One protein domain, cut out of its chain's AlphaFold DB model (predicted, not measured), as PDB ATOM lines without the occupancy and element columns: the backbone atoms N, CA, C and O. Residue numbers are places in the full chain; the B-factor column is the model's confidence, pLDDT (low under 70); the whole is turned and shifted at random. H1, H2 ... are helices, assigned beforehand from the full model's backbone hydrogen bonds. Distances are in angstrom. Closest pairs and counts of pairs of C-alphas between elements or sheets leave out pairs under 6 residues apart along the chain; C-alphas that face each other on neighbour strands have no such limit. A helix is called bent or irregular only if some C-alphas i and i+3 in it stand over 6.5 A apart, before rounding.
ATOM      1  N   TYR A   4     -48.200 -47.030  -1.619       80.56
ATOM      2  CA  TYR A   4     -48.760 -48.375  -1.795       80.56
ATOM      3  C   TYR A   4     -50.296 -48.404  -1.756       80.56
ATOM      4  O   TYR A   4     -50.916 -49.124  -2.532       80.56
ATOM      5  N   GLU A   5     -50.916 -47.614  -0.877       83.12
ATOM      6  CA  GLU A   5     -52.379 -47.530  -0.769       83.12
ATOM      7  C   GLU A   5     -52.986 -46.923  -2.032       83.12
ATOM      8  O   GLU A   5     -54.002 -47.406  -2.520       83.12
ATOM      9  N   ALA A   6     -52.323 -45.910  -2.594       82.56
ATOM     10  CA  ALA A   6     -52.730 -45.296  -3.851       82.56
ATOM     11  C   ALA A   6     -52.612 -46.262  -5.048       82.56
ATOM     12  O   ALA A   6     -53.447 -46.219  -5.943       82.56
ATOM     13  N   LEU A   7     -51.596 -47.135  -5.057       87.12
ATOM     14  CA  LEU A   7     -51.356 -48.109  -6.130       87.12
ATOM     15  C   LEU A   7     -52.284 -49.329  -6.074       87.12
ATOM     16  O   LEU A   7     -52.709 -49.819  -7.115       87.12
ATOM     17  N   TYR A   8     -52.571 -49.845  -4.876       84.25
ATOM     18  CA  TYR A   8     -53.234 -51.147  -4.713       84.25
ATOM     19  C   TYR A   8     -54.607 -51.072  -4.041       84.25
ATOM     20  O   TYR A   8     -55.217 -52.114  -3.805       84.25
ATOM     21  N   GLY A   9     -55.077 -49.873  -3.676       82.31
ATOM     22  CA  GLY A   9     -56.372 -49.669  -3.018       82.31
ATOM     23  C   GLY A   9     -56.495 -50.362  -1.656       82.31
ATOM     24  O   GLY A   9     -57.597 -50.532  -1.143       82.31
ATOM     25  N   ARG A  10     -55.372 -50.801  -1.075       77.25
ATOM     26  CA  ARG A  10     -55.314 -51.571   0.171       77.25
ATOM     27  C   ARG A  10     -54.115 -51.145   1.011       77.25
ATOM     28  O   ARG A  10     -53.075 -50.771   0.467       77.25
ATOM     29  N   LYS A  11     -54.234 -51.242   2.336       74.25
ATOM     30  CA  LYS A  11     -53.135 -50.943   3.270       74.25
ATOM     31  C   LYS A  11     -51.984 -51.943   3.094       74.25
ATOM     32  O   LYS A  11     -52.211 -53.117   2.791       74.25
ATOM     33  N   CYS A  12     -50.741 -51.491   3.287       69.19
ATOM     34  CA  CYS A  12     -49.577 -52.383   3.310       69.19
ATOM     35  C   CYS A  12     -49.747 -53.444   4.401       69.19
ATOM     36  O   CYS A  12     -49.979 -53.099   5.558       69.19
ATOM     37  N   ARG A  13     -49.541 -54.722   4.063       65.50
ATOM     38  CA  ARG A  13     -49.384 -55.775   5.074       65.50
ATOM     39  C   ARG A  13     -47.985 -55.665   5.670       65.50
ATOM     40  O   ARG A  13     -47.004 -55.890   4.967       65.50
ATOM     41  N   SER A  14     -47.893 -55.301   6.946       63.69
ATOM     42  CA  SER A  14     -46.636 -55.394   7.693       63.69
ATOM     43  C   SER A  14     -46.638 -56.692   8.508       63.69
ATOM     44  O   SER A  14     -47.698 -57.054   9.022       63.69
ATOM     45  N   PRO A  15     -45.493 -57.373   8.692       59.25
ATOM     46  CA  PRO A  15     -45.419 -58.576   9.529       59.25
ATOM     47  C   PRO A  15     -45.912 -58.373  10.974       59.25
ATOM     48  O   PRO A  15     -46.269 -59.334  11.639       59.25
ATOM     49  N   ILE A  16     -45.951 -57.118  11.436       56.25
ATOM     50  CA  ILE A  16     -46.338 -56.694  12.789       56.25
ATOM     51  C   ILE A  16     -47.833 -56.297  12.867       56.25
ATOM     52  O   ILE A  16     -48.385 -56.190  13.954       56.25
ATOM     53  N   TYR A  17     -48.515 -56.085  11.733       54.47
ATOM     54  CA  TYR A  17     -49.896 -55.581  11.673       54.47
ATOM     55  C   TYR A  17     -50.726 -56.442  10.709       54.47
ATOM     56  O   TYR A  17     -50.827 -56.149   9.516       54.47
ATOM     57  N   TRP A  18     -51.273 -57.534  11.247       56.12
ATOM     58  CA  TRP A  18     -52.251 -58.419  10.606       56.12
ATOM     59  C   TRP A  18     -53.656 -58.050  11.078       56.12
ATOM     60  O   TRP A  18     -54.223 -58.735  11.918       56.12
ATOM     61  N   THR A  30     -50.800 -64.265  26.736       70.31
ATOM     62  CA  THR A  30     -49.450 -63.727  26.931       70.31
ATOM     63  C   THR A  30     -49.016 -62.719  25.852       70.31
ATOM     64  O   THR A  30     -48.127 -61.906  26.092       70.31
ATOM     65  N   ILE A  31     -49.613 -62.757  24.655       68.69
ATOM     66  CA  ILE A  31     -49.223 -61.949  23.480       68.69
ATOM     67  C   ILE A  31     -49.957 -60.598  23.454       68.69
ATOM     68  O   ILE A  31     -49.422 -59.606  22.952       68.69
ATOM     69  N   ILE A  32     -51.161 -60.552  24.027       73.38
ATOM     70  CA  ILE A  32     -52.044 -59.376  24.046       73.38
ATOM     71  C   ILE A  32     -51.346 -58.124  24.623       73.38
ATOM     72  O   ILE A  32     -51.340 -57.101  23.933       73.38
ATOM     73  N   PRO A  33     -50.659 -58.183  25.785       79.38
ATOM     74  CA  PRO A  33     -50.070 -56.991  26.403       79.38
ATOM     75  C   PRO A  33     -48.934 -56.384  25.571       79.38
ATOM     76  O   PRO A  33     -48.822 -55.171  25.424       79.38
ATOM     77  N   TRP A  34     -48.097 -57.230  24.962       78.00
ATOM     78  CA  TRP A  34     -46.978 -56.765  24.139       78.00
ATOM     79  C   TRP A  34     -47.450 -56.068  22.855       78.00
ATOM     80  O   TRP A  34     -46.800 -55.143  22.363       78.00
ATOM     81  N   MET A  35     -48.592 -56.496  22.313       75.31
ATOM     82  CA  MET A  35     -49.177 -55.900  21.118       75.31
ATOM     83  C   MET A  35     -49.768 -54.515  21.410       75.31
ATOM     84  O   MET A  35     -49.558 -53.590  20.625       75.31
ATOM     85  N   GLU A  36     -50.438 -54.355  22.551       80.19
ATOM     86  CA  GLU A  36     -50.949 -53.063  23.028       80.19
ATOM     87  C   GLU A  36     -49.796 -52.076  23.276       80.19
ATOM     88  O   GLU A  36     -49.786 -50.980  22.707       80.19
ATOM     89  N   ASP A  37     -48.739 -52.510  23.972       84.31
ATOM     90  CA  ASP A  37     -47.512 -51.728  24.176       84.31
ATOM     91  C   ASP A  37     -46.867 -51.285  22.851       84.31
ATOM     92  O   ASP A  37     -46.374 -50.158  22.708       84.31
ATOM     93  N   ALA A  38     -46.822 -52.183  21.862       82.81
ATOM     94  CA  ALA A  38     -46.276 -51.881  20.545       82.81
ATOM     95  C   ALA A  38     -47.135 -50.839  19.811       82.81
ATOM     96  O   ALA A  38     -46.596 -49.910  19.201       82.81
ATOM     97  N   GLN A  39     -48.463 -50.950  19.900       81.50
ATOM     98  CA  GLN A  39     -49.395 -49.985  19.320       81.50
ATOM     99  C   GLN A  39     -49.265 -48.602  19.971       81.50
ATOM    100  O   GLN A  39     -49.212 -47.595  19.255       81.50
ATOM    101  N   GLU A  40     -49.127 -48.536  21.296       89.88
ATOM    102  CA  GLU A  40     -48.891 -47.283  22.017       89.88
ATOM    103  C   GLU A  40     -47.569 -46.628  21.607       89.88
ATOM    104  O   GLU A  40     -47.528 -45.431  21.294       89.88
ATOM    105  N   LYS A  41     -46.491 -47.414  21.504       89.38
ATOM    106  CA  LYS A  41     -45.184 -46.922  21.038       89.38
ATOM    107  C   LYS A  41     -45.257 -46.395  19.607       89.38
ATOM    108  O   LYS A  41     -44.725 -45.321  19.325       89.38
ATOM    109  N   ILE A  42     -45.955 -47.090  18.707       86.44
ATOM    110  CA  ILE A  42     -46.167 -46.627  17.326       86.44
ATOM    111  C   ILE A  42     -46.955 -45.311  17.308       86.44
ATOM    112  O   ILE A  42     -46.592 -44.385  16.574       86.44
ATOM    113  N   LYS A  43     -48.006 -45.193  18.128       90.19
ATOM    114  CA  LYS A  43     -48.800 -43.962  18.257       90.19
ATOM    115  C   LYS A  43     -47.933 -42.796  18.737       90.19
ATOM    116  O   LYS A  43     -47.966 -41.723  18.130       90.19
ATOM    117  N   LEU A  44     -47.098 -43.028  19.748       95.25
ATOM    118  CA  LEU A  44     -46.159 -42.039  20.274       95.25
ATOM    119  C   LEU A  44     -45.130 -41.601  19.222       95.25
ATOM    120  O   LEU A  44     -44.871 -40.405  19.072       95.25
ATOM    121  N   ILE A  45     -44.563 -42.543  18.460       93.44
ATOM    122  CA  ILE A  45     -43.609 -42.246  17.379       93.44
ATOM    123  C   ILE A  45     -44.267 -41.369  16.313       93.44
ATOM    124  O   ILE A  45     -43.697 -40.348  15.925       93.44
ATOM    125  N   ARG A  46     -45.484 -41.716  15.877       91.50
ATOM    126  CA  ARG A  46     -46.238 -40.920  14.895       91.50
ATOM    127  C   ARG A  46     -46.509 -39.507  15.404       91.50
ATOM    128  O   ARG A  46     -46.288 -38.550  14.667       91.50
ATOM    129  N   GLN A  47     -46.918 -39.358  16.665       96.50
ATOM    130  CA  GLN A  47     -47.171 -38.048  17.268       96.50
ATOM    131  C   GLN A  47     -45.899 -37.189  17.333       96.50
ATOM    132  O   GLN A  47     -45.921 -36.007  16.971       96.50
ATOM    133  N   ARG A  48     -44.771 -37.777  17.752       97.69
ATOM    134  CA  ARG A  48     -43.470 -37.086  17.793       97.69
ATOM    135  C   ARG A  48     -43.004 -36.680  16.397       97.69
ATOM    136  O   ARG A  48     -42.552 -35.550  16.218       97.69
ATOM    137  N   LEU A  49     -43.169 -37.560  15.410       96.44
ATOM    138  CA  LEU A  49     -42.834 -37.280  14.017       96.44
ATOM    139  C   LEU A  49     -43.674 -36.125  13.459       96.44
ATOM    140  O   LEU A  49     -43.117 -35.185  12.897       96.44
ATOM    141  N   GLN A  50     -44.990 -36.153  13.681       95.56
ATOM    142  CA  GLN A  50     -45.892 -35.084  13.250       95.56
ATOM    143  C   GLN A  50     -45.509 -33.743  13.885       95.56
ATOM    144  O   GLN A  50     -45.419 -32.730  13.198       95.56
ATOM    145  N   THR A  51     -45.210 -33.742  15.187       95.75
ATOM    146  CA  THR A  51     -44.785 -32.534  15.910       95.75
ATOM    147  C   THR A  51     -43.492 -31.960  15.325       95.75
ATOM    148  O   THR A  51     -43.379 -30.748  15.139       95.75
ATOM    149  N   ALA A  52     -42.519 -32.816  14.997       95.62
ATOM    150  CA  ALA A  52     -41.270 -32.393  14.369       95.62
ATOM    151  C   ALA A  52     -41.498 -31.802  12.967       95.62
ATOM    152  O   ALA A  52     -40.961 -30.736  12.665       95.62
ATOM    153  N   GLN A  53     -42.334 -32.439  12.140       95.75
ATOM    154  CA  GLN A  53     -42.693 -31.930  10.811       95.75
ATOM    155  C   GLN A  53     -43.415 -30.580  10.886       95.75
ATOM    156  O   GLN A  53     -43.058 -29.652  10.164       95.75
ATOM    157  N   SER A  54     -44.380 -30.429  11.797       94.31
ATOM    158  CA  SER A  54     -45.079 -29.158  12.012       94.31
ATOM    159  C   SER A  54     -44.125 -28.040  12.447       94.31
ATOM    160  O   SER A  54     -44.238 -26.924  11.945       94.31
ATOM    161  N   ARG A  55     -43.140 -28.331  13.312       93.69
ATOM    162  CA  ARG A  55     -42.086 -27.366  13.691       93.69
ATOM    163  C   ARG A  55     -41.225 -26.964  12.496       93.69
ATOM    164  O   ARG A  55     -40.988 -25.779  12.296       93.69
ATOM    165  N   GLN A  56     -40.790 -27.931  11.683       91.56
ATOM    166  CA  GLN A  56     -40.014 -27.655  10.468       91.56
ATOM    167  C   GLN A  56     -40.793 -26.771   9.491       91.56
ATOM    168  O   GLN A  56     -40.250 -25.783   9.000       91.56
ATOM    169  N   LYS A  57     -42.068 -27.097   9.252       90.25
ATOM    170  CA  LYS A  57     -42.957 -26.317   8.390       90.25
ATOM    171  C   LYS A  57     -43.131 -24.892   8.922       90.25
ATOM    172  O   LYS A  57     -42.867 -23.946   8.197       90.25
ATOM    173  N   SER A  58     -43.433 -24.736  10.212       88.31
ATOM    174  CA  SER A  58     -43.544 -23.421  10.858       88.31
ATOM    175  C   SER A  58     -42.260 -22.586  10.737       88.31
ATOM    176  O   SER A  58     -42.331 -21.412  10.385       88.31
TER     177      SER A  58
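What this domain is: This is residues 4 to 18 and 30 to 58 of the 228 residues of the protein "uncharacterized protein LOC113693508" of Coffea arabica (UniProt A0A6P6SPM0). One long, straight helix, H2, makes the longest axis of the model, and a separate small piece sits off to one side of it: the short helix H1 and the unnamed stretch 9 to 18, which slopes from H1 toward the part of H2 near its first residues. Residues 40 to 58 of H2 and residues 5 to 11 stand free. The printed part has 44 residues, 32 of them in two named helices, H1 then H2, with no named strand; the class is all helix. The whole is only just extended, close to loose, with a radius of gyration of the C-alphas of 14.4 A, and its outline is flat, spanning 43 by 30 by 10 A.

Where its parts are: Find C-alpha 4 at (-48.760, -48.375, -1.795); from there H1 runs over residues 4 to 8, 6.0 A from first to last C-alpha. Go on through residues 9 to 18, then past the cut to Thr 30. H2, residues 32 to 58, begins with C-alpha 32 at (-52.044, -59.376, 24.046) and runs 39.2 A to C-alpha 58 at (-43.544, -23.421, 10.858).

How they stand to each other: H1 and H2 are apart, with no C-alpha of the one within 8 A of the other. Neither helix is bent. Look at the backbone O and N atoms: in H1 and H2 every O i to N i+4 pair is within hydrogen-bond range.

The domain as a whole: The C-alphas farthest apart are those of Thr 30 and Ser 58, 43.8 A. Residues 19 to 29 are not printed, and C-alphas 18 and 30 are 17.4 A apart across this cut, which falls within the link from H1 to H2. The mean pLDDT of the printed part is 82.2; look for values under 70 at residues 12 to 18 and at residue 31.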